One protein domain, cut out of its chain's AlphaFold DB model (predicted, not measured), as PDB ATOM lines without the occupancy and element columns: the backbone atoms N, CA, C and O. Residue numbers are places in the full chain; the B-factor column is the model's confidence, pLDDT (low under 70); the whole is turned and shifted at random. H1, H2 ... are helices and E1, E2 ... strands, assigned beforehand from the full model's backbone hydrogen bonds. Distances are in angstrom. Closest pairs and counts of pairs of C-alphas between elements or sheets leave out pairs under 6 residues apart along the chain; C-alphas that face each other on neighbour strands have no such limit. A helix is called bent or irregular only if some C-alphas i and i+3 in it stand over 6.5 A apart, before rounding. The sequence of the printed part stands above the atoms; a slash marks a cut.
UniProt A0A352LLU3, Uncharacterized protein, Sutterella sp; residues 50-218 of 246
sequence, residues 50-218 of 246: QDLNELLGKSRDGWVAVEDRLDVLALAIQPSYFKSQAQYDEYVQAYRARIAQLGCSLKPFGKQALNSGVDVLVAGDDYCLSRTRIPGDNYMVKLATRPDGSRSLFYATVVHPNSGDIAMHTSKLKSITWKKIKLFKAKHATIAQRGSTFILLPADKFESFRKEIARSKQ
ATOM      1  N   GLN A  50      39.127 -66.589 -44.251       75.06
ATOM      2  CA  GLN A  50      37.974 -66.711 -45.142       75.06
ATOM      3  C   GLN A  50      37.668 -65.401 -45.862       75.06
ATOM      4  O   GLN A  50      37.438 -65.438 -47.062       75.06
ATOM      5  N   ASP A  51      37.742 -64.257 -45.185       76.81
ATOM      6  CA  ASP A  51      37.491 -62.939 -45.778       76.81
ATOM      7  C   ASP A  51      38.586 -62.555 -46.777       76.81
ATOM      8  O   ASP A  51      38.303 -61.991 -47.834       76.81
ATOM      9  N   LEU A  52      39.843 -62.899 -46.483       68.62
ATOM     10  CA  LEU A  52      40.943 -62.713 -47.429       68.62
ATOM     11  C   LEU A  52      40.797 -63.638 -48.644       68.62
ATOM     12  O   LEU A  52      40.977 -63.201 -49.778       68.62
ATOM     13  N   ASN A  53      40.423 -64.897 -48.428       70.19
ATOM     14  CA  ASN A  53      40.127 -65.822 -49.521       70.19
ATOM     15  C   ASN A  53      38.883 -65.396 -50.312       70.19
ATOM     16  O   ASN A  53      38.840 -65.603 -51.520       70.19
ATOM     17  N   GLU A  54      37.896 -64.766 -49.673       70.69
ATOM     18  CA  GLU A  54      36.731 -64.164 -50.325       70.69
ATOM     19  C   GLU A  54      37.161 -62.970 -51.189       70.69
ATOM     20  O   GLU A  54      36.723 -62.854 -52.331       70.69
ATOM     21  N   LEU A  55      38.080 -62.132 -50.697       69.50
ATOM     22  CA  LEU A  55      38.746 -61.057 -51.448       69.50
ATOM     23  C   LEU A  55      39.427 -61.578 -52.715       69.50
ATOM     24  O   LEU A  55      39.203 -61.063 -53.810       69.50
ATOM     25  N   LEU A  56      40.246 -62.618 -52.557       66.62
ATOM     26  CA  LEU A  56      40.978 -63.254 -53.649       66.62
ATOM     27  C   LEU A  56      40.033 -63.987 -54.604       66.62
ATOM     28  O   LEU A  56      40.235 -63.949 -55.812       66.62
ATOM     29  N   GLY A  57      38.964 -64.591 -54.082       65.38
ATOM     30  CA  GLY A  57      37.902 -65.233 -54.852       65.38
ATOM     31  C   GLY A  57      37.113 -64.235 -55.700       65.38
ATOM     32  O   GLY A  57      36.894 -64.481 -56.884       65.38
ATOM     33  N   LYS A  58      36.769 -63.070 -55.135       66.25
ATOM     34  CA  LYS A  58      36.169 -61.939 -55.864       66.25
ATOM     35  C   LYS A  58      37.126 -61.328 -56.882       66.25
ATOM     36  O   LYS A  58      36.665 -60.673 -57.801       66.25
ATOM     37  N   SER A  59      38.430 -61.548 -56.735       61.53
ATOM     38  CA  SER A  59      39.477 -61.069 -57.640       61.53
ATOM     39  C   SER A  59      40.034 -62.163 -58.565       61.53
ATOM     40  O   SER A  59      41.007 -61.909 -59.271       61.53
ATOM     41  N   ARG A  60      39.461 -63.378 -58.579       54.81
ATOM     42  CA  ARG A  60      40.095 -64.575 -59.170       54.81
ATOM     43  C   ARG A  60      40.289 -64.500 -60.693       54.81
ATOM     44  O   ARG A  60      41.199 -65.141 -61.204       54.81
ATOM     45  N   ASP A  61      39.520 -63.644 -61.366       58.03
ATOM     46  CA  ASP A  61      39.676 -63.304 -62.791       58.03
ATOM     47  C   ASP A  61      40.248 -61.887 -63.019       58.03
ATOM     48  O   ASP A  61      40.210 -61.374 -64.133       58.03
ATOM     49  N   GLY A  62      40.736 -61.223 -61.965       58.16
ATOM     50  CA  GLY A  62      41.265 -59.853 -61.995       58.16
ATOM     51  C   GLY A  62      40.230 -58.746 -61.764       58.16
ATOM     52  O   GLY A  62      40.567 -57.570 -61.883       58.16
ATOM     53  N   TRP A  63      38.977 -59.076 -61.429       75.56
ATOM     54  CA  TRP A  63      37.871 -58.114 -61.496       75.56
ATOM     55  C   TRP A  63      36.899 -58.188 -60.327       75.56
ATOM     56  O   TRP A  63      36.285 -59.225 -60.116       75.56
ATOM     57  N   VAL A  64      36.642 -57.054 -59.672       82.06
ATOM     58  CA  VAL A  64      35.673 -56.954 -58.575       82.06
ATOM     59  C   VAL A  64      34.423 -56.212 -59.054       82.06
ATOM     60  O   VAL A  64      34.513 -55.149 -59.683       82.06
ATOM     61  N   ALA A  65      33.243 -56.769 -58.763       83.44
ATOM     62  CA  ALA A  65      31.961 -56.123 -59.048       83.44
ATOM     63  C   ALA A  65      31.902 -54.735 -58.389       83.44
ATOM     64  O   ALA A  65      32.359 -54.580 -57.259       83.44
ATOM     65  N   VAL A  66      31.373 -53.727 -59.092       85.50
ATOM     66  CA  VAL A  66      31.451 -52.305 -58.692       85.50
ATOM     67  C   VAL A  66      30.963 -52.097 -57.257       85.50
ATOM     68  O   VAL A  66      31.630 -51.449 -56.458       85.50
ATOM     69  N   GLU A  67      29.842 -52.713 -56.903       87.19
ATOM     70  CA  GLU A  67      29.244 -52.675 -55.565       87.19
ATOM     71  C   GLU A  67      30.109 -53.259 -54.429       87.19
ATOM     72  O   GLU A  67      29.887 -52.920 -53.268       87.19
ATOM     73  N   ASP A  68      31.084 -54.115 -54.744       87.38
ATOM     74  CA  ASP A  68      31.915 -54.837 -53.775       87.38
ATOM     75  C   ASP A  68      33.296 -54.179 -53.616       87.38
ATOM     76  O   ASP A  68      34.005 -54.430 -52.638       87.38
ATOM     77  N   ARG A  69      33.689 -53.294 -54.545       88.12
ATOM     78  CA  ARG A  69      35.030 -52.683 -54.588       88.12
ATOM     79  C   ARG A  69      35.368 -51.902 -53.321       88.12
ATOM     80  O   ARG A  69      36.503 -51.959 -52.854       88.12
ATOM     81  N   LEU A  70      34.404 -51.189 -52.734       90.25
ATOM     82  CA  LEU A  70      34.648 -50.442 -51.495       90.25
ATOM     83  C   LEU A  70      34.861 -51.349 -50.281       90.25
ATOM     84  O   LEU A  70      35.665 -51.001 -49.417       90.25
ATOM     85  N   ASP A  71      34.178 -52.491 -50.209       89.25
ATOM     86  CA  ASP A  71      34.381 -53.459 -49.125       89.25
ATOM     87  C   ASP A  71      35.725 -54.185 -49.297       89.25
ATOM     88  O   ASP A  71      36.469 -54.352 -48.333       89.25
ATOM     89  N   VAL A  72      36.106 -54.481 -50.545       89.44
ATOM     90  CA  VAL A  72      37.438 -54.990 -50.900       89.44
ATOM     91  C   VAL A  72      38.548 -54.036 -50.456       89.44
ATOM     92  O   VAL A  72      39.493 -54.446 -49.781       89.44
ATOM     93  N   LEU A  73      38.422 -52.745 -50.774       90.62
ATOM     94  CA  LEU A  73      39.384 -51.730 -50.341       90.62
ATOM     95  C   LEU A  73      39.385 -51.562 -48.819       90.62
ATOM     96  O   LEU A  73      40.451 -51.450 -48.216       90.62
ATOM     97  N   ALA A  74      38.215 -51.586 -48.180       92.75
ATOM     98  CA  ALA A  74      38.100 -51.547 -46.726       92.75
ATOM     99  C   ALA A  74      38.824 -52.719 -46.057       92.75
ATOM    100  O   ALA A  74      39.482 -52.513 -45.038       92.75
ATOM    101  N   LEU A  75      38.751 -53.916 -46.635       90.00
ATOM    102  CA  LEU A  75      39.450 -55.089 -46.128       90.00
ATOM    103  C   LEU A  75      40.957 -55.054 -46.409       90.00
ATOM    104  O   LEU A  75      41.742 -55.442 -45.548       90.00
ATOM    105  N   ALA A  76      41.393 -54.533 -47.556       90.12
ATOM    106  CA  ALA A  76      42.818 -54.325 -47.813       90.12
ATOM    107  C   ALA A  76      43.423 -53.326 -46.809       90.12
ATOM    108  O   ALA A  76      44.476 -53.579 -46.223       90.12
ATOM    109  N   ILE A  77      42.731 -52.211 -46.569       92.88
ATOM    110  CA  ILE A  77      43.200 -51.119 -45.710       92.88
ATOM    111  C   ILE A  77      43.066 -51.471 -44.224       92.88
ATOM    112  O   ILE A  77      43.962 -51.158 -43.455       92.88
ATOM    113  N   GLN A  78      41.967 -52.105 -43.808       92.00
ATOM    114  CA  GLN A  78      41.576 -52.292 -42.403       92.00
ATOM    115  C   GLN A  78      41.720 -51.021 -41.541       92.00
ATOM    116  O   GLN A  78      42.574 -50.950 -40.646       92.00
ATOM    117  N   PRO A  79      40.861 -50.008 -41.759       94.62
ATOM    118  CA  PRO A  79      40.838 -48.825 -40.909       94.62
ATOM    119  C   PRO A  79      40.682 -49.213 -39.434       94.62
ATOM    120  O   PRO A  79      39.786 -49.973 -39.060       94.62
ATOM    121  N   SER A  80      41.556 -48.695 -38.581       94.75
ATOM    122  CA  SER A  80      41.686 -49.156 -37.196       94.75
ATOM    123  C   SER A  80      42.334 -48.085 -36.320       94.75
ATOM    124  O   SER A  80      42.544 -46.951 -36.750       94.75
ATOM    125  N   TYR A  81      42.605 -48.413 -35.059       94.31
ATOM    126  CA  TYR A  81      43.332 -47.527 -34.158       94.31
ATOM    127  C   TYR A  81      44.715 -48.089 -33.861       94.31
ATOM    128  O   TYR A  81      44.904 -49.306 -33.838       94.31
ATOM    129  N   PHE A  82      45.653 -47.193 -33.586       93.69
ATOM    130  CA  PHE A  82      47.011 -47.536 -33.201       93.69
ATOM    131  C   PHE A  82      47.519 -46.626 -32.080       93.69
ATOM    132  O   PHE A  82      46.973 -45.544 -31.847       93.69
ATOM    133  N   LYS A  83      48.549 -47.074 -31.358       93.81
ATOM    134  CA  LYS A  83      49.139 -46.341 -30.220       93.81
ATOM    135  C   LYS A  83      50.595 -45.931 -30.430       93.81
ATOM    136  O   LYS A  83      51.103 -45.123 -29.662       93.81
ATOM    137  N   SER A  84      51.266 -46.477 -31.439       93.06
ATOM    138  CA  SER A  84      52.690 -46.242 -31.689       93.06
ATOM    139  C   SER A  84      52.998 -46.164 -33.181       93.06
ATOM    140  O   SER A  84      52.244 -46.680 -34.008       93.06
ATOM    141  N   GLN A  85      54.130 -45.546 -33.523       92.75
ATOM    142  CA  GLN A  85      54.609 -45.486 -34.906       92.75
ATOM    143  C   GLN A  85      54.862 -46.889 -35.483       92.75
ATOM    144  O   GLN A  85      54.455 -47.156 -36.605       92.75
ATOM    145  N   ALA A  86      55.420 -47.809 -34.686       92.75
ATOM    146  CA  ALA A  86      55.649 -49.194 -35.103       92.75
ATOM    147  C   ALA A  86      54.354 -49.888 -35.564       92.75
ATOM    148  O   ALA A  86      54.315 -50.491 -36.631       92.75
ATOM    149  N   GLN A  87      53.259 -49.715 -34.815       92.75
ATOM    150  CA  GLN A  87      51.962 -50.283 -35.187       92.75
ATOM    151  C   GLN A  87      51.377 -49.632 -36.452       92.75
ATOM    152  O   GLN A  87      50.704 -50.290 -37.243       92.75
ATOM    153  N   TYR A  88      51.625 -48.338 -36.668       91.88
ATOM    154  CA  TYR A  88      51.252 -47.686 -37.923       91.88
ATOM    155  C   TYR A  88      52.031 -48.268 -39.110       91.88
ATOM    156  O   TYR A  88      51.429 -48.573 -40.141       91.88
ATOM    157  N   ASP A  89      53.342 -48.463 -38.964       91.81
ATOM    158  CA  ASP A  89      54.182 -49.023 -40.024       91.81
ATOM    159  C   ASP A  89      53.744 -50.459 -40.365       91.81
ATOM    160  O   ASP A  89      53.635 -50.805 -41.543       91.81
ATOM    161  N   GLU A  90      53.374 -51.263 -39.362       92.00
ATOM    162  CA  GLU A  90      52.766 -52.589 -39.550       92.00
ATOM    163  C   GLU A  90      51.481 -52.530 -40.387       92.00
ATOM    164  O   GLU A  90      51.314 -53.319 -41.320       92.00
ATOM    165  N   TYR A  91      50.582 -51.579 -40.112       91.81
ATOM    166  CA  TYR A  91      49.350 -51.414 -40.893       91.81
ATOM    167  C   TYR A  91      49.634 -51.018 -42.341       91.81
ATOM    168  O   TYR A  91      48.996 -51.538 -43.260       91.81
ATOM    169  N   VAL A  92      50.612 -50.140 -42.570       91.75
ATOM    170  CA  VAL A  92      51.029 -49.747 -43.923       91.75
ATOM    171  C   VAL A  92      51.611 -50.940 -44.685       91.75
ATOM    172  O   VAL A  92      51.274 -51.133 -45.855       91.75
ATOM    173  N   GLN A  93      52.455 -51.756 -44.047       92.75
ATOM    174  CA  GLN A  93      53.017 -52.956 -44.675       92.75
ATOM    175  C   GLN A  93      51.940 -54.005 -44.964       92.75
ATOM    176  O   GLN A  93      51.894 -54.546 -46.070       92.75
ATOM    177  N   ALA A  94      51.023 -54.245 -44.023       91.06
ATOM    178  CA  ALA A  94      49.902 -55.162 -44.216       91.06
ATOM    179  C   ALA A  94      48.989 -54.717 -45.368       91.06
ATOM    180  O   ALA A  94      48.609 -55.537 -46.205       91.06
ATOM    181  N   TYR A  95      48.687 -53.418 -45.458       92.19
ATOM    182  CA  TYR A  95      47.963 -52.840 -46.589       92.19
ATOM    183  C   TYR A  95      48.681 -53.119 -47.915       92.19
ATOM    184  O   TYR A  95      48.076 -53.678 -48.829       92.19
ATOM    185  N   ARG A  96      49.980 -52.806 -48.017       91.75
ATOM    186  CA  ARG A  96      50.775 -53.052 -49.237       91.75
ATOM    187  C   ARG A  96      50.784 -54.529 -49.631       91.75
ATOM    188  O   ARG A  96      50.602 -54.842 -50.805       91.75
ATOM    189  N   ALA A  97      50.943 -55.428 -48.660       89.75
ATOM    190  CA  ALA A  97      50.927 -56.869 -48.892       89.75
ATOM    191  C   ALA A  97      49.570 -57.350 -49.428       89.75
ATOM    192  O   ALA A  97      49.527 -58.108 -50.393       89.75
ATOM    193  N   ARG A  98      48.456 -56.874 -48.861       89.38
ATOM    194  CA  ARG A  98      47.105 -57.224 -49.334       89.38
ATOM    195  C   ARG A  98      46.819 -56.665 -50.723       89.38
ATOM    196  O   ARG A  98      46.228 -57.358 -51.539       89.38
ATOM    197  N   ILE A  99      47.280 -55.450 -51.023       88.94
ATOM    198  CA  ILE A  99      47.192 -54.893 -52.380       88.94
ATOM    199  C   ILE A  99      47.941 -55.775 -53.387       88.94
ATOM    200  O   ILE A  99      47.391 -56.082 -54.443       88.94
ATOM    201  N   ALA A 100      49.145 -56.243 -53.045       87.81
ATOM    202  CA  ALA A 100      49.904 -57.159 -53.896       87.81
ATOM    203  C   ALA A 100      49.199 -58.516 -54.071       87.81
ATOM    204  O   ALA A 100      49.157 -59.051 -55.176       87.81
ATOM    205  N   GLN A 101      48.592 -59.050 -53.006       85.25
ATOM    206  CA  GLN A 101      47.800 -60.284 -53.065       85.25
ATOM    207  C   GLN A 101      46.576 -60.152 -53.983       85.25
ATOM    208  O   GLN A 101      46.203 -61.124 -54.629       85.25
ATOM    209  N   LEU A 102      46.001 -58.951 -54.112       82.12
ATOM    210  CA  LEU A 102      44.931 -58.661 -55.075       82.12
ATOM    211  C   LEU A 102      45.415 -58.552 -56.530       82.12
ATOM    212  O   LEU A 102      44.628 -58.223 -57.411       82.12
ATOM    213  N   GLY A 103      46.701 -58.798 -56.800       81.88
ATOM    214  CA  GLY A 103      47.291 -58.618 -58.127       81.88
ATOM    215  C   GLY A 103      47.469 -57.146 -58.503       81.88
ATOM    216  O   GLY A 103      47.627 -56.817 -59.678       81.88
ATOM    217  N   CYS A 104      47.439 -56.254 -57.513       87.12
ATOM    218  CA  CYS A 104      47.509 -54.820 -57.718       87.12
ATOM    219  C   CYS A 104      48.805 -54.224 -57.174       87.12
ATOM    220  O   CYS A 104      49.549 -54.824 -56.402       87.12
ATOM    221  N   SER A 105      49.084 -52.999 -57.591       88.75
ATOM    222  CA  SER A 105      50.253 -52.226 -57.194       88.75
ATOM    223  C   SER A 105      49.879 -50.760 -57.002       88.75
ATOM    224  O   SER A 105      48.841 -50.292 -57.474       88.75
ATOM    225  N   LEU A 106      50.728 -50.047 -56.267       89.12
ATOM    226  CA  LEU A 106      50.537 -48.647 -55.910       89.12
ATOM    227  C   LEU A 106      51.522 -47.800 -56.711       89.12
ATOM    228  O   LEU A 106      52.736 -47.942 -56.552       89.12
ATOM    229  N   LYS A 107      51.001 -46.936 -57.582       88.62
ATOM    230  CA  LYS A 107      51.790 -45.948 -58.326       88.62
ATOM    231  C   LYS A 107      51.522 -44.560 -57.744       88.62
ATOM    232  O   LYS A 107      50.367 -44.143 -57.748       88.62
ATOM    233  N   PRO A 108      52.538 -43.809 -57.296       87.19
ATOM    234  CA  PRO A 108      52.331 -42.452 -56.805       87.19
ATOM    235  C   PRO A 108      51.605 -41.569 -57.827       87.19
ATOM    236  O   PRO A 108      51.930 -41.575 -59.019       87.19
ATOM    237  N   PHE A 109      50.626 -40.788 -57.375       82.00
ATOM    238  CA  PHE A 109      49.885 -39.884 -58.251       82.00
ATOM    239  C   PHE A 109      50.678 -38.593 -58.533       82.00
ATOM    240  O   PHE A 109      50.920 -37.785 -57.632       82.00
ATOM    241  N   GLY A 110      51.023 -38.370 -59.806       70.69
ATOM    242  CA  GLY A 110      51.635 -37.135 -60.315       70.69
ATOM    243  C   GLY A 110      53.169 -37.070 -60.225       70.69
ATOM    244  O   GLY A 110      53.815 -37.854 -59.540       70.69
ATOM    245  N   LYS A 111      53.780 -36.093 -60.917       59.50
ATOM    246  CA  LYS A 111      55.250 -35.895 -60.965       59.50
ATOM    247  C   LYS A 111      55.861 -35.380 -59.647       59.50
ATOM    248  O   LYS A 111      57.077 -35.362 -59.508       59.50
ATOM    249  N   GLN A 112      55.028 -34.995 -58.677       53.25
ATOM    250  CA  GLN A 112      55.410 -34.620 -57.303       53.25
ATOM    251  C   GLN A 112      55.307 -35.808 -56.318       53.25
ATOM    252  O   GLN A 112      55.197 -35.614 -55.107       53.25
ATOM    253  N   ALA A 113      55.336 -37.030 -56.865       48.78
ATOM    254  CA  ALA A 113      55.154 -38.356 -56.266       48.78
ATOM    255  C   ALA A 113      55.727 -38.599 -54.859       48.78
ATOM    256  O   ALA A 113      55.248 -39.488 -54.163       48.78
ATOM    257  N   LEU A 114      56.734 -37.846 -54.421       49.78
ATOM    258  CA  LEU A 114      57.388 -38.084 -53.137       49.78
ATOM    259  C   LEU A 114      56.610 -37.522 -51.929       49.78
ATOM    260  O   LEU A 114      56.807 -38.020 -50.828       49.78
ATOM    261  N   ASN A 115      55.693 -36.554 -52.112       49.25
ATOM    262  CA  ASN A 115      55.129 -35.793 -50.977       49.25
ATOM    263  C   ASN A 115      53.590 -35.775 -50.852       49.25
ATOM    264  O   ASN A 115      53.074 -35.296 -49.843       49.25
ATOM    265  N   SER A 116      52.821 -36.249 -51.839       63.31
ATOM    266  CA  SER A 116      51.345 -36.147 -51.789       63.31
ATOM    267  C   SER A 116      50.691 -37.183 -50.860       63.31
ATOM    268  O   SER A 116      49.598 -36.942 -50.325       63.31
ATOM    269  N   GLY A 117      51.360 -38.330 -50.675       80.56
ATOM    270  CA  GLY A 117      50.829 -39.504 -49.978       80.56
ATOM    271  C   GLY A 117      49.614 -40.127 -50.674       80.56
ATOM    272  O   GLY A 117      48.836 -40.819 -50.020       80.56
ATOM    273  N   VAL A 118      49.402 -39.816 -51.959       86.81
ATOM    274  CA  VAL A 118      48.301 -40.341 -52.774       86.81
ATOM    275  C   VAL A 118      48.861 -41.356 -53.757       86.81
ATOM    276  O   VAL A 118      49.670 -41.005 -54.619       86.81
ATOM    277  N   ASP A 119      48.364 -42.580 -53.665       89.75
ATOM    278  CA  ASP A 119      48.699 -43.672 -54.567       89.75
ATOM    279  C   ASP A 119      47.525 -43.979 -55.498       89.75
ATOM    280  O   ASP A 119      46.365 -43.965 -55.092       89.75
ATOM    281  N   VAL A 120      47.828 -44.282 -56.753       89.25
ATOM    282  CA  VAL A 120      46.899 -44.841 -57.732       89.25
ATOM    283  C   VAL A 120      47.020 -46.352 -57.700       89.25
ATOM    284  O   VAL A 120      48.120 -46.901 -57.800       89.25
ATOM    285  N   LEU A 121      45.882 -47.022 -57.597       88.62
ATOM    286  CA  LEU A 121      45.805 -48.468 -57.618       88.62
ATOM    287  C   LEU A 121      45.759 -48.983 -59.065       88.62
ATOM    288  O   LEU A 121      44.848 -48.641 -59.816       88.62
ATOM    289  N   VAL A 122      46.729 -49.813 -59.452       86.88
ATOM    290  CA  VAL A 122      46.882 -50.320 -60.830       86.88
ATOM    291  C   VAL A 122      47.217 -51.811 -60.857       86.88
ATOM    292  O   VAL A 122      47.759 -52.337 -59.887       86.88
ATOM    293  N   ALA A 123      46.958 -52.484 -61.972       84.00
ATOM    294  CA  ALA A 123      47.337 -53.875 -62.219       84.00
ATOM    295  C   ALA A 123      48.171 -53.941 -63.511       84.00
ATOM    296  O   ALA A 123      47.636 -54.054 -64.608       84.00
ATOM    297  N   GLY A 124      49.496 -53.778 -63.408       78.38
ATOM    298  CA  GLY A 124      50.360 -53.612 -64.586       78.38
ATOM    299  C   GLY A 124      50.048 -52.318 -65.354       78.38
ATOM    300  O   GLY A 124      50.233 -51.216 -64.813       78.38
ATOM    301  N   ASP A 125      49.578 -52.471 -66.594       71.88
ATOM    302  CA  ASP A 125      49.076 -51.389 -67.459       71.88
ATOM    303  C   ASP A 125      47.543 -51.229 -67.393       71.88
ATOM    304  O   ASP A 125      46.978 -50.341 -68.033       71.88
ATOM    305  N   ASP A 126      46.876 -52.074 -66.605       73.75
ATOM    306  CA  ASP A 126      45.430 -52.104 -66.411       73.75
ATOM    307  C   ASP A 126      44.985 -51.443 -65.100       73.75
ATOM    308  O   ASP A 126      45.780 -51.105 -64.212       73.75
ATOM    309  N   TYR A 127      43.671 -51.248 -64.979       78.06
ATOM    310  CA  TYR A 127      43.041 -50.715 -63.778       78.06
ATOM    311  C   TYR A 127      42.768 -51.834 -62.782       78.06
ATOM    312  O   TYR A 127      42.134 -52.840 -63.095       78.06
ATOM    313  N   CYS A 128      43.240 -51.646 -61.553       80.56
ATOM    314  CA  CYS A 128      42.976 -52.603 -60.492       80.56
ATOM    315  C   CYS A 128      41.486 -52.574 -60.110       80.56
ATOM    316  O   CYS A 128      40.891 -51.504 -59.983       80.56
ATOM    317  N   LEU A 129      40.904 -53.754 -59.878       83.44
ATOM    318  CA  LEU A 129      39.496 -53.987 -59.513       83.44
ATOM    319  C   LEU A 129      38.457 -53.761 -60.629       83.44
ATOM    320  O   LEU A 129      37.285 -54.056 -60.387       83.44
ATOM    321  N   SER A 130      38.817 -53.291 -61.834       77.00
ATOM    322  CA  SER A 130      37.831 -52.944 -62.876       77.00
ATOM    323  C   SER A 130      38.062 -53.550 -64.252       77.00
ATOM    324  O   SER A 130      39.077 -53.274 -64.871       77.00
ATOM    325  N   ARG A 131      37.035 -54.242 -64.787       62.06
ATOM    326  CA  ARG A 131      37.013 -54.885 -66.123       62.06
ATOM    327  C   ARG A 131      37.299 -53.961 -67.294       62.06
ATOM    328  O   ARG A 131      37.661 -54.424 -68.372       62.06
ATOM    329  N   THR A 132      37.033 -52.680 -67.127       60.44
ATOM    330  CA  THR A 132      36.960 -51.751 -68.244       60.44
ATOM    331  C   THR A 132      38.135 -50.809 -68.172       60.44
ATOM    332  O   THR A 132      38.253 -50.067 -67.202       60.44
ATOM    333  N   ARG A 133      38.935 -50.745 -69.245       60.81
ATOM    334  CA  ARG A 133      39.900 -49.661 -69.489       60.81
ATOM    335  C   ARG A 133      39.181 -48.330 -69.785       60.81
ATOM    336  O   ARG A 133      39.499 -47.659 -70.761       60.81
ATOM    337  N   ILE A 134      38.180 -47.955 -68.986       60.06
ATOM    338  CA  ILE A 134      37.539 -46.640 -69.066       60.06
ATOM    339  C   ILE A 134      38.476 -45.627 -68.405       60.06
ATOM    340  O   ILE A 134      38.722 -45.737 -67.200       60.06
ATOM    341  N   PRO A 135      38.998 -44.636 -69.150       58.38
ATOM    342  CA  PRO A 135      39.813 -43.579 -68.572       58.38
ATOM    343  C   PRO A 135      39.107 -42.964 -67.360       58.38
ATOM    344  O   PRO A 135      38.035 -42.380 -67.492       58.38
ATOM    345  N   GLY A 136      39.699 -43.120 -66.174       61.25
ATOM    346  CA  GLY A 136      39.109 -42.628 -64.928       61.25
ATOM    347  C   GLY A 136      38.446 -43.681 -64.033       61.25
ATOM    348  O   GLY A 136      37.778 -43.291 -63.083       61.25
ATOM    349  N   ASP A 137      38.659 -44.979 -64.246       70.56
ATOM    350  CA  ASP A 137      38.332 -46.020 -63.249       70.56
ATOM    351  C   ASP A 137      39.566 -46.434 -62.419       70.56
ATOM    352  O   ASP A 137      39.836 -47.602 -62.157       70.56
ATOM    353  N   ASN A 138      40.370 -45.433 -62.050       80.19
ATOM    354  CA  ASN A 138      41.579 -45.587 -61.246       80.19
ATOM    355  C   ASN A 138      41.329 -45.099 -59.828       80.19
ATOM    356  O   ASN A 138      41.220 -43.892 -59.595       80.19
ATOM    357  N   TYR A 139      41.291 -46.017 -58.871       87.75
ATOM    358  CA  TYR A 139      41.178 -45.640 -57.471       87.75
ATOM    359  C   TYR A 139      42.426 -44.902 -57.012       87.75
ATOM    360  O   TYR A 139      43.538 -45.422 -57.099       87.75
ATOM    361  N   MET A 140      42.227 -43.704 -56.473       89.69
ATOM    362  CA  MET A 140      43.267 -42.991 -55.743       89.69
ATOM    363  C   MET A 140      43.052 -43.219 -54.253       89.69
ATOM    364  O   MET A 140      41.985 -42.899 -53.727       89.69
ATOM    365  N   VAL A 141      44.057 -43.758 -53.576       92.38
ATOM    366  CA  VAL A 141      44.036 -44.060 -52.148       92.38
ATOM    367  C   VAL A 141      45.055 -43.179 -51.444       92.38
ATOM    368  O   VAL A 141      46.224 -43.120 -51.815       92.38
ATOM    369  N   LYS A 142      44.608 -42.501 -50.393       93.38
ATOM    370  CA  LYS A 142      45.461 -41.764 -49.465       93.38
ATOM    371  C   LYS A 142      45.277 -42.326 -48.071       93.38
ATOM    372  O   LYS A 142      44.193 -42.191 -47.497       93.38
ATOM    373  N   LEU A 143      46.334 -42.915 -47.523       93.38
ATOM    374  CA  LEU A 143      46.379 -43.273 -46.110       93.38
ATOM    375  C   LEU A 143      46.535 -42.005 -45.272       93.38
ATOM    376  O   LEU A 143      47.229 -41.062 -45.658       93.38
ATOM    377  N   ALA A 144      45.862 -41.964 -44.132       92.44
ATOM    378  CA  ALA A 144      45.887 -40.814 -43.254       92.44
ATOM    379  C   ALA A 144      45.743 -41.232 -41.795       92.44
ATOM    380  O   ALA A 144      45.206 -42.293 -41.462       92.44
ATOM    381  N   THR A 145      46.212 -40.350 -40.918       93.38
ATOM    382  CA  THR A 145      46.102 -40.521 -39.477       93.38
ATOM    383  C   THR A 145      45.395 -39.331 -38.846       93.38
ATOM    384  O   THR A 145      45.375 -38.225 -39.393       93.38
ATOM    385  N   ARG A 146      44.735 -39.559 -37.712       93.94
ATOM    386  CA  ARG A 146      44.127 -38.490 -36.916       93.94
ATOM    387  C   ARG A 146      44.212 -38.828 -35.428       93.94
ATOM    388  O   ARG A 146      43.834 -39.940 -35.073       93.94
ATOM    389  N   PRO A 147      44.623 -37.900 -34.552       92.75
ATOM    390  CA  PRO A 147      44.542 -38.115 -33.108       92.75
ATOM    391  C   PRO A 147      43.097 -38.393 -32.647       92.75
ATOM    392  O   PRO A 147      42.167 -37.698 -33.068       92.75
ATOM    393  N   ASP A 148      42.908 -39.396 -31.786       88.31
ATOM    394  CA  ASP A 148      41.633 -39.805 -31.172       88.31
ATOM    395  C   ASP A 148      41.846 -40.119 -29.678       88.31
ATOM    396  O   ASP A 148      41.858 -41.274 -29.254       88.31
ATOM    397  N   GLY A 149      42.060 -39.080 -28.866       90.62
ATOM    398  CA  GLY A 149      42.366 -39.237 -27.441       90.62
ATOM    399  C   GLY A 149      43.758 -39.837 -27.219       90.62
ATOM    400  O   GLY A 149      44.745 -39.293 -27.702       90.62
ATOM    401  N   SER A 150      43.843 -40.957 -26.493       91.44
ATOM    402  CA  SER A 150      45.105 -41.658 -26.184       91.44
ATOM    403  C   SER A 150      45.613 -42.579 -27.300       91.44
ATOM    404  O   SER A 150      46.578 -43.321 -27.117       91.44
ATOM    405  N   ARG A 151      44.940 -42.578 -28.449       93.75
ATOM    406  CA  ARG A 151      45.258 -43.390 -29.625       93.75
ATOM    407  C   ARG A 151      45.149 -42.532 -30.876       93.75
ATOM    408  O   ARG A 151      44.592 -41.436 -30.854       93.75
ATOM    409  N   SER A 152      45.626 -43.067 -31.982       94.06
ATOM    410  CA  SER A 152      45.486 -42.472 -33.302       94.06
ATOM    411  C   SER A 152      44.600 -43.349 -34.171       94.06
ATOM    412  O   SER A 152      44.630 -44.574 -34.098       94.06
ATOM    413  N   LEU A 153      43.779 -42.709 -34.988       94.06
ATOM    414  CA  LEU A 153      42.965 -43.328 -36.018       94.06
ATOM    415  C   LEU A 153      43.808 -43.510 -37.278       94.06
ATOM    416  O   LEU A 153      44.331 -42.524 -37.789       94.06
ATOM    417  N   PHE A 154      43.871 -44.729 -37.801       94.88
ATOM    418  CA  PHE A 154      44.337 -45.054 -39.144       94.88
ATOM    419  C   PHE A 154      43.126 -45.199 -40.071       94.88
ATOM    420  O   PHE A 154      42.205 -45.971 -39.795       94.88
ATOM    421  N   TYR A 155      43.095 -44.419 -41.146       94.94
ATOM    422  CA  TYR A 155      41.982 -44.396 -42.092       94.94
ATOM    423  C   TYR A 155      42.483 -44.120 -43.506       94.94
ATOM    424  O   TYR A 155      43.638 -43.743 -43.712       94.94
ATOM    425  N   ALA A 156      41.597 -44.272 -44.484       95.56
ATOM    426  CA  ALA A 156      41.917 -43.951 -45.864       95.56
ATOM    427  C   ALA A 156      40.875 -43.043 -46.496       95.56
ATOM    428  O   ALA A 156      39.683 -43.101 -46.191       95.56
ATOM    429  N   THR A 157      41.351 -42.219 -47.417       94.06
ATOM    430  CA  THR A 157      40.522 -41.496 -48.372       94.06
ATOM    431  C   THR A 157      40.675 -42.172 -49.721       94.06
ATOM    432  O   THR A 157      41.788 -42.305 -50.219       94.06
ATOM    433  N   VAL A 158      39.560 -42.602 -50.292       92.12
ATOM    434  CA  VAL A 158      39.481 -43.261 -51.589       92.12
ATOM    435  C   VAL A 158      38.691 -42.359 -52.521       92.12
ATOM    436  O   VAL A 158      37.550 -42.007 -52.229       92.12
ATOM    437  N   VAL A 159      39.287 -41.970 -53.638       89.06
ATOM    438  CA  VAL A 159      38.617 -41.165 -54.661       89.06
ATOM    439  C   VAL A 159      38.337 -42.048 -55.862       89.06
ATOM    440  O   VAL A 159      39.249 -42.681 -56.395       89.06
ATOM    441  N   HIS A 160      37.074 -42.058 -56.285       79.69
ATOM    442  CA  HIS A 160      36.681 -42.628 -57.566       79.69
ATOM    443  C   HIS A 160      36.624 -41.503 -58.611       79.69
ATOM    444  O   HIS A 160      35.905 -40.525 -58.384       79.69
ATOM    445  N   PRO A 161      37.349 -41.587 -59.740       65.50
ATOM    446  CA  PRO A 161      37.370 -40.488 -60.704       65.50
ATOM    447  C   PRO A 161      36.056 -40.367 -61.487       65.50
ATOM    448  O   PRO A 161      35.664 -39.255 -61.837       65.50
ATOM    449  N   ASN A 162      35.333 -41.472 -61.705       77.31
ATOM    450  CA  ASN A 162      34.004 -41.434 -62.317       77.31
ATOM    451  C   ASN A 162      32.901 -41.231 -61.264       77.31
ATOM    452  O   ASN A 162      32.559 -42.147 -60.515       77.31
ATOM    453  N   SER A 163      32.314 -40.036 -61.213       71.62
ATOM    454  CA  SER A 163      31.231 -39.726 -60.275       71.62
ATOM    455  C   SER A 163      29.879 -40.353 -60.642       71.62
ATOM    456  O   SER A 163      29.018 -40.465 -59.768       71.62
ATOM    457  N   GLY A 164      29.694 -40.803 -61.890       75.38
ATOM    458  CA  GLY A 164      28.455 -41.443 -62.351       75.38
ATOM    459  C   GLY A 164      28.150 -42.765 -61.641       75.38
ATOM    460  O   GLY A 164      26.989 -43.081 -61.389       75.38
ATOM    461  N   ASP A 165      29.191 -43.476 -61.205       79.25
ATOM    462  CA  ASP A 165      29.069 -44.834 -60.657       79.25
ATOM    463  C   ASP A 165      29.044 -44.870 -59.122       79.25
ATOM    464  O   ASP A 165      28.932 -45.933 -58.511       79.25
ATOM    465  N   ILE A 166      29.107 -43.709 -58.460       83.75
ATOM    466  CA  ILE A 166      29.109 -43.591 -56.990       83.75
ATOM    467  C   ILE A 166      27.908 -44.308 -56.357       83.75
ATOM    468  O   ILE A 166      28.027 -44.916 -55.289       83.75
ATOM    469  N   ALA A 167      26.744 -44.239 -57.007       88.44
ATOM    470  CA  ALA A 167      25.540 -44.914 -56.537       88.44
ATOM    471  C   ALA A 167      25.686 -46.445 -56.575       88.44
ATOM    472  O   ALA A 167      25.213 -47.118 -55.660       88.44
ATOM    473  N   MET A 168      26.384 -46.997 -57.573       88.69
ATOM    474  CA  MET A 168      26.614 -48.441 -57.684       88.69
ATOM    475  C   MET A 168      27.532 -48.953 -56.575       88.69
ATOM    476  O   MET A 168      27.180 -49.932 -55.917       88.69
ATOM    477  N   HIS A 169      28.622 -48.229 -56.279       88.38
ATOM    478  CA  HIS A 169      29.566 -48.542 -55.187       88.38
ATOM    479  C   HIS A 169      28.908 -48.681 -53.813       88.38
ATOM    480  O   HIS A 169      29.460 -49.303 -52.912       88.38
ATOM    481  N   THR A 170      27.745 -48.061 -53.620       91.62
ATOM    482  CA  THR A 170      27.054 -48.021 -52.325       91.62
ATOM    483  C   THR A 170      25.684 -48.701 -52.342       91.62
ATOM    484  O   THR A 170      24.997 -48.716 -51.320       91.62
ATOM    485  N   SER A 171      25.302 -49.305 -53.469       92.00
ATOM    486  CA  SER A 171      23.959 -49.843 -53.727       92.00
ATOM    487  C   SER A 171      23.527 -50.961 -52.770       92.00
ATOM    488  O   SER A 171      22.364 -51.011 -52.373       92.00
ATOM    489  N   LYS A 172      24.460 -51.823 -52.345       91.25
ATOM    490  CA  LYS A 172      24.202 -52.937 -51.410       91.25
ATOM    491  C   LYS A 172      24.382 -52.561 -49.935       91.25
ATOM    492  O   LYS A 172      24.165 -53.390 -49.053       91.25
ATOM    493  N   LEU A 173      24.793 -51.327 -49.639       92.69
ATOM    494  CA  LEU A 173      25.198 -50.936 -48.293       92.69
ATOM    495  C   LEU A 173      24.078 -50.220 -47.542       92.69
ATOM    496  O   LEU A 173      23.454 -49.273 -48.023       92.69
ATOM    497  N   LYS A 174      23.878 -50.611 -46.282       94.75
ATOM    498  CA  LYS A 174      22.960 -49.904 -45.385       94.75
ATOM    499  C   LYS A 174      23.503 -48.512 -45.083       94.75
ATOM    500  O   LYS A 174      24.648 -48.393 -44.657       94.75
ATOM    501  N   SER A 175      22.666 -47.480 -45.201       96.06
ATOM    502  CA  SER A 175      23.081 -46.097 -44.953       96.06
ATOM    503  C   SER A 175      22.340 -45.401 -43.809       96.06
ATOM    504  O   SER A 175      21.207 -45.736 -43.459       96.06
ATOM    505  N   ILE A 176      23.007 -44.413 -43.216       96.00
ATOM    506  CA  ILE A 176      22.440 -43.386 -42.335       96.00
ATOM    507  C   ILE A 176      22.961 -42.021 -42.790       96.00
ATOM    508  O   ILE A 176      23.994 -41.922 -43.448       96.00
ATOM    509  N   THR A 177      22.263 -40.943 -42.439       94.50
ATOM    510  CA  THR A 177      22.744 -39.576 -42.694       94.50
ATOM    511  C   THR A 177      23.096 -38.892 -41.380       94.50
ATOM    512  O   THR A 177      22.260 -38.805 -40.481       94.50
ATOM    513  N   TRP A 178      24.320 -38.375 -41.279       90.19
ATOM    514  CA  TRP A 178      24.812 -37.612 -40.131       90.19
ATOM    515  C   TRP A 178      25.421 -36.298 -40.615       90.19
ATOM    516  O   TRP A 178      26.328 -36.306 -41.437       90.19
ATOM    517  N   LYS A 179      24.914 -35.154 -40.131       88.62
ATOM    518  CA  LYS A 179      25.428 -33.812 -40.481       88.62
ATOM    519  C   LYS A 179      25.624 -33.601 -42.000       88.62
ATOM    520  O   LYS A 179      26.651 -33.091 -42.429       88.62
ATOM    521  N   LYS A 180      24.627 -34.000 -42.809       89.19
ATOM    522  CA  LYS A 180      24.631 -33.957 -44.293       89.19
ATOM    523  C   LYS A 180      25.630 -34.904 -44.986       89.19
ATOM    524  O   LYS A 180      25.779 -34.841 -46.200       89.19
ATOM    525  N   ILE A 181      26.281 -35.799 -44.244       91.88
ATOM    526  CA  ILE A 181      27.171 -36.838 -44.774       91.88
ATOM    527  C   ILE A 181      26.415 -38.167 -44.770       91.88
ATOM    528  O   ILE A 181      25.833 -38.548 -43.749       91.88
ATOM    529  N   LYS A 182      26.432 -38.880 -45.900       94.50
ATOM    530  CA  LYS A 182      25.958 -40.267 -45.954       94.50
ATOM    531  C   LYS A 182      27.045 -41.184 -45.407       94.50
ATOM    532  O   LYS A 182      28.192 -41.133 -45.849       94.50
ATOM    533  N   LEU A 183      26.668 -41.994 -44.428       96.75
ATOM    534  CA  LEU A 183      27.499 -43.038 -43.852       96.75
ATOM    535  C   LEU A 183      26.916 -44.378 -44.273       96.75
ATOM    536  O   LEU A 183      25.713 -44.583 -44.124       96.75
ATOM    537  N   PHE A 184      27.756 -45.284 -44.744       96.50
ATOM    538  CA  PHE A 184      27.380 -46.626 -45.155       96.50
ATOM    539  C   PHE A 184      28.072 -47.654 -44.264       96.50
ATOM    540  O   PHE A 184      29.222 -47.469 -43.857       96.50
ATOM    541  N   LYS A 185      27.354 -48.726 -43.944       96.00
ATOM    542  CA  LYS A 185      27.877 -49.877 -43.216       96.00
ATOM    543  C   LYS A 185      28.405 -50.885 -44.228       96.00
ATOM    544  O   LYS A 185      27.603 -51.461 -44.960       96.00
ATOM    545  N   ALA A 186      29.716 -51.082 -44.241       92.31
ATOM    546  CA  ALA A 186      30.370 -52.198 -44.912       92.31
ATOM    547  C   ALA A 186      30.783 -53.250 -43.867       92.31
ATOM    548  O   ALA A 186      30.641 -53.015 -42.661       92.31
ATOM    549  N   LYS A 187      31.265 -54.415 -44.308       90.06
ATOM    550  CA  LYS A 187      31.673 -55.498 -43.400       90.06
ATOM    551  C   LYS A 187      32.937 -55.100 -42.636       90.06
ATOM    552  O   LYS A 187      33.001 -55.264 -41.420       90.06
ATOM    553  N   HIS A 188      33.884 -54.474 -43.335       90.56
ATOM    554  CA  HIS A 188      35.214 -54.155 -42.799       90.56
ATOM    555  C   HIS A 188      35.435 -52.676 -42.464       90.56
ATOM    556  O   HIS A 188      36.474 -52.313 -41.915       90.56
ATOM    557  N   ALA A 189      34.470 -51.805 -42.770       95.75
ATOM    558  CA  ALA A 189      34.589 -50.375 -42.511       95.75
ATOM    559  C   ALA A 189      33.237 -49.673 -42.371       95.75
ATOM    560  O   ALA A 189      32.182 -50.140 -42.801       95.75
ATOM    561  N   THR A 190      33.307 -48.470 -41.817       97.00
ATOM    562  CA  THR A 190      32.286 -47.442 -41.988       97.00
ATOM    563  C   THR A 190      32.711 -46.534 -43.131       97.00
ATOM    564  O   THR A 190      33.787 -45.944 -43.079       97.00
ATOM    565  N   ILE A 191      31.869 -46.371 -44.145       96.69
ATOM    566  CA  ILE A 191      32.198 -45.574 -45.329       96.69
ATOM    567  C   ILE A 191      31.478 -44.235 -45.238       96.69
ATOM    568  O   ILE A 191      30.251 -44.187 -45.260       96.69
ATOM    569  N   ALA A 192      32.217 -43.134 -45.157       95.81
ATOM    570  CA  ALA A 192      31.656 -41.789 -45.224       95.81
ATOM    571  C   ALA A 192      31.824 -41.209 -46.632       95.81
ATOM    572  O   ALA A 192      32.944 -41.018 -47.100       95.81
ATOM    573  N   GLN A 193      30.716 -40.891 -47.298       93.94
ATOM    574  CA  GLN A 193      30.726 -40.341 -48.652       93.94
ATOM    575  C   GLN A 193      30.690 -38.806 -48.633       93.94
ATOM    576  O   GLN A 193      29.828 -38.198 -47.990       93.94
ATOM    577  N   ARG A 194      31.592 -38.178 -49.394       89.56
ATOM    578  CA  ARG A 194      31.628 -36.733 -49.663       89.56
ATOM    579  C   ARG A 194      31.924 -36.486 -51.143       89.56
ATOM    580  O   ARG A 194      33.070 -36.586 -51.566       89.56
ATOM    581  N   GLY A 195      30.900 -36.157 -51.929       86.88
ATOM    582  CA  GLY A 195      31.051 -36.066 -53.386       86.88
ATOM    583  C   GLY A 195      31.484 -37.417 -53.966       86.88
ATOM    584  O   GLY A 195      30.843 -38.426 -53.670       86.88
ATOM    585  N   SER A 196      32.581 -37.422 -54.731       85.50
ATOM    586  CA  SER A 196      33.245 -38.609 -55.305       85.50
ATOM    587  C   SER A 196      34.275 -39.281 -54.395       85.50
ATOM    588  O   SER A 196      34.967 -40.216 -54.803       85.50
ATOM    589  N   THR A 197      34.365 -38.820 -53.151       90.62
ATOM    590  CA  THR A 197      35.318 -39.320 -52.170       90.62
ATOM    591  C   THR A 197      34.624 -40.199 -51.139       90.62
ATOM    592  O   THR A 197      33.621 -39.808 -50.533       90.62
ATOM    593  N   PHE A 198      35.215 -41.358 -50.880       94.69
ATOM    594  CA  PHE A 198      34.855 -42.284 -49.820       94.69
ATOM    595  C   PHE A 198      35.934 -42.260 -48.742       94.69
ATOM    596  O   PHE A 198      37.109 -42.486 -49.009       94.69
ATOM    597  N   ILE A 199      35.549 -41.979 -47.505       96.12
ATOM    598  CA  ILE A 199      36.445 -42.039 -46.352       96.12
ATOM    599  C   ILE A 199      36.157 -43.350 -45.630       96.12
ATOM    600  O   ILE A 199      35.044 -43.553 -45.139       96.12
ATOM    601  N   LEU A 200      37.149 -44.233 -45.576       97.19
ATOM    602  CA  LEU A 200      37.050 -45.542 -44.942       97.19
ATOM    603  C   LEU A 200      37.492 -45.424 -43.487       97.19
ATOM    604  O   LEU A 200      38.665 -45.194 -43.200       97.19
ATOM    605  N   LEU A 201      36.536 -45.550 -42.575       96.56
ATOM    606  CA  LEU A 201      36.710 -45.460 -41.129       96.56
ATOM    607  C   LEU A 201      36.557 -46.849 -40.488       96.56
ATOM    608  O   LEU A 201      35.947 -47.729 -41.097       96.56
ATOM    609  N   PRO A 202      37.034 -47.047 -39.247       95.50
ATOM    610  CA  PRO A 202      36.827 -48.283 -38.505       95.50
ATOM    611  C   PRO A 202      35.357 -48.722 -38.489       95.50
ATOM    612  O   PRO A 202      34.442 -47.892 -38.428       95.50
ATOM    613  N   ALA A 203      35.120 -50.031 -38.573       93.44
ATOM    614  CA  ALA A 203      33.773 -50.601 -38.686       93.44
ATOM    615  C   ALA A 203      32.859 -50.244 -37.496       93.44
ATOM    616  O   ALA A 203      31.652 -50.066 -37.662       93.44
ATOM    617  N   ASP A 204      33.433 -50.057 -36.303       92.25
ATOM    618  CA  ASP A 204      32.711 -49.675 -35.084       92.25
ATOM    619  C   ASP A 204      32.091 -48.266 -35.158       92.25
ATOM    620  O   ASP A 204      31.065 -48.005 -34.519       92.25
ATOM    621  N   LYS A 205      32.646 -47.366 -35.985       93.94
ATOM    622  CA  LYS A 205      32.164 -45.982 -36.111       93.94
ATOM    623  C   LYS A 205      30.712 -45.897 -36.580       93.94
ATOM    624  O   LYS A 205      30.018 -44.964 -36.172       93.94
ATOM    625  N   PHE A 206      30.218 -46.833 -37.390       95.12
ATOM    626  CA  PHE A 206      28.850 -46.781 -37.913       95.12
ATOM    627  C   PHE A 206      27.821 -46.803 -36.780       95.12
ATOM    628  O   PHE A 206      26.929 -45.952 -36.723       95.12
ATOM    629  N   GLU A 207      27.962 -47.740 -35.839       93.94
ATOM    630  CA  GLU A 207      27.048 -47.833 -34.698       93.94
ATOM    631  C   GLU A 207      27.272 -46.682 -33.705       93.94
ATOM    632  O   GLU A 207      26.302 -46.200 -33.115       93.94
ATOM    633  N   SER A 208      28.503 -46.167 -33.561       93.00
ATOM    634  CA  SER A 208      28.762 -44.943 -32.784       93.00
ATOM    635  C   SER A 208      27.981 -43.745 -33.333       93.00
ATOM    636  O   SER A 208      27.249 -43.100 -32.581       93.00
ATOM    637  N   PHE A 209      28.051 -43.489 -34.644       94.50
ATOM    638  CA  PHE A 209      27.292 -42.408 -35.281       94.50
ATOM    639  C   PHE A 209      25.786 -42.643 -35.200       94.50
ATOM    640  O   PHE A 209      25.026 -41.717 -34.917       94.50
ATOM    641  N   ARG A 210      25.330 -43.885 -35.387       93.88
ATOM    642  CA  ARG A 210      23.910 -44.232 -35.251       93.88
ATOM    643  C   ARG A 210      23.382 -43.915 -33.849       93.88
ATOM    644  O   ARG A 210      22.302 -43.335 -33.727       93.88
ATOM    645  N   LYS A 211      24.137 -44.262 -32.801       94.12
ATOM    646  CA  LYS A 211      23.796 -43.942 -31.405       94.12
ATOM    647  C   LYS A 211      23.792 -42.433 -31.160       94.12
ATOM    648  O   LYS A 211      22.873 -41.936 -30.517       94.12
ATOM    649  N   GLU A 212      24.760 -41.698 -31.702       92.88
ATOM    650  CA  GLU A 212      24.813 -40.233 -31.594       92.88
ATOM    651  C   GLU A 212      23.590 -39.565 -32.243       92.88
ATOM    652  O   GLU A 212      22.971 -38.689 -31.640       92.88
ATOM    653  N   ILE A 213      23.175 -40.022 -33.430       91.88
ATOM    654  CA  ILE A 213      21.951 -39.539 -34.090       91.88
ATOM    655  C   ILE A 213      20.724 -39.801 -33.213       91.88
ATOM    656  O   ILE A 213      19.883 -38.914 -33.062       91.88
ATOM    657  N   ALA A 214      20.603 -41.005 -32.647       91.31
ATOM    658  CA  ALA A 214      19.477 -41.359 -31.786       91.31
ATOM    659  C   ALA A 214      19.416 -40.463 -30.539       91.31
ATOM    660  O   ALA A 214      18.356 -39.914 -30.239       91.31
ATOM    661  N   ARG A 215      20.561 -40.237 -29.880       91.25
ATOM    662  CA  ARG A 215      20.675 -39.324 -28.732       91.25
ATOM    663  C   ARG A 215      20.307 -37.892 -29.107       91.25
ATOM    664  O   ARG A 215      19.471 -37.295 -28.447       91.25
ATOM    665  N   SER A 216      20.841 -37.368 -30.212       88.75
ATOM    666  CA  SER A 216      20.523 -36.009 -30.674       88.75
ATOM    667  C   SER A 216      19.030 -35.825 -30.968       88.75
ATOM    668  O   SER A 216      18.463 -34.779 -30.658       88.75
ATOM    669  N   LYS A 217      18.365 -36.844 -31.526       87.81
ATOM    670  CA  LYS A 217      16.909 -36.820 -31.735       87.81
ATOM    671  C   LYS A 217      16.133 -36.823 -30.417       87.81
ATOM    672  O   LYS A 217      15.134 -36.116 -30.317       87.81
ATOM    673  N   GLN A 218      16.578 -37.590 -29.422       86.38
ATOM    674  CA  GLN A 218      15.961 -37.608 -28.092       86.38
ATOM    675  C   GLN A 218      16.115 -36.263 -27.378       86.38
ATOM    676  O   GLN A 218      15.119 -35.737 -26.895       86.38
TER     677      GLN A 218
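AT A GLANCE: This is residues 50 to 218 of the 246 residues of an uncharacterized protein of Sutterella sp (UniProt A0A352LLU3). One strongly twisted antiparallel sheet of nine strands makes the core, with the long hairpin E4 and E5 inside it, H2 packed over E9, H3 beside E1 and E5, and H5 over E6 and E7. H1 lies beyond H2, away from the sheet, and H4 packs on H2. The 169 printed residues hold five named helices and nine named strands, in the order H1 H2 E1 H3 E2 E3 E4 E5 H4 E6 E7 E8 E9 H5; the class is mixed, helices and strands. The whole is compact, with a radius of gyration of the C-alphas of 16.0 A and spans of 53 by 37 by 36 A.

HOW THE PARTS SIT: The sheet is branched at E5, residues 151 to 159. E4, residues 140 to 148, is on one side of E5, with N 142 and O 157 2.8 A apart. On the other side are E1, residues 80 to 82, with N 82 and O 152 2.9 A apart, and E9, residues 197 to 201, with N 158 and O 198 2.8 A apart. E2, residues 105 to 108, E3, residues 118 to 123, E4 and E5 form a meander, each strand the antiparallel neighbour of the one before; E6, residues 174 to 178, E7, residues 181 to 185, E8, residues 190 to 194, and E9 form another. H2, residues 66 to 77, is over E9 at a height over the sheet of 8.8 A; C-alphas Ala 74 and Leu 200 are their closest, 6.4 A. H3, residues 85 to 101, is over none of the strands, but only just, with 2 C-alphas falling on E1 and 2 on E5. H2 touches H3 with residues 76 to 77 alone, closest C-alphas Ile 77 and Tyr 95, 5.1 A. H4, residues 163 to 169, touches H2 and only grazes the sheet; C-alphas Glu 67 and His 169 are closest, 4.2 A. H5, residues 205 to 218, has a height over the sheet of 9.7 A. H1, residues 50 to 58, is close to H2 but not clearly touching it, closest C-alphas Leu 55 and Val 72, 6.2 A. In H1, H3 and H5 every O i to N i+4 pair is within hydrogen-bond range; in H2 6 of 8 are, and in H4 1 of 3, beside 2 of 4 O i to N i+3 pairs.

IN THESE COORDINATES: H1 begins at C-alpha 50, (37.974, -66.711, -45.142), and H5 ends at C-alpha 218, (15.961, -37.608, -28.092). From first to last C-alpha, E5 is 26.0 A, E4 24.8 A, H3 24.4 A, H5 19.9 A and H2 17.5 A. H2 and H4 are irregular: C-alphas 67 and 70 are 7.1 A apart, and C-alphas 164 and 167 7.4 A.

THE WHOLE: The C-alphas of Asp 125 and Gln 218, the two farthest apart, are 53.3 A apart. The printed part has no cut; the link from E3 to E4, 16 residues, is long. Mean pLDDT of the printed part is 85.3; residues 52, 55 to 62, 111 to 116, 131 to 136 and 161 are under 70.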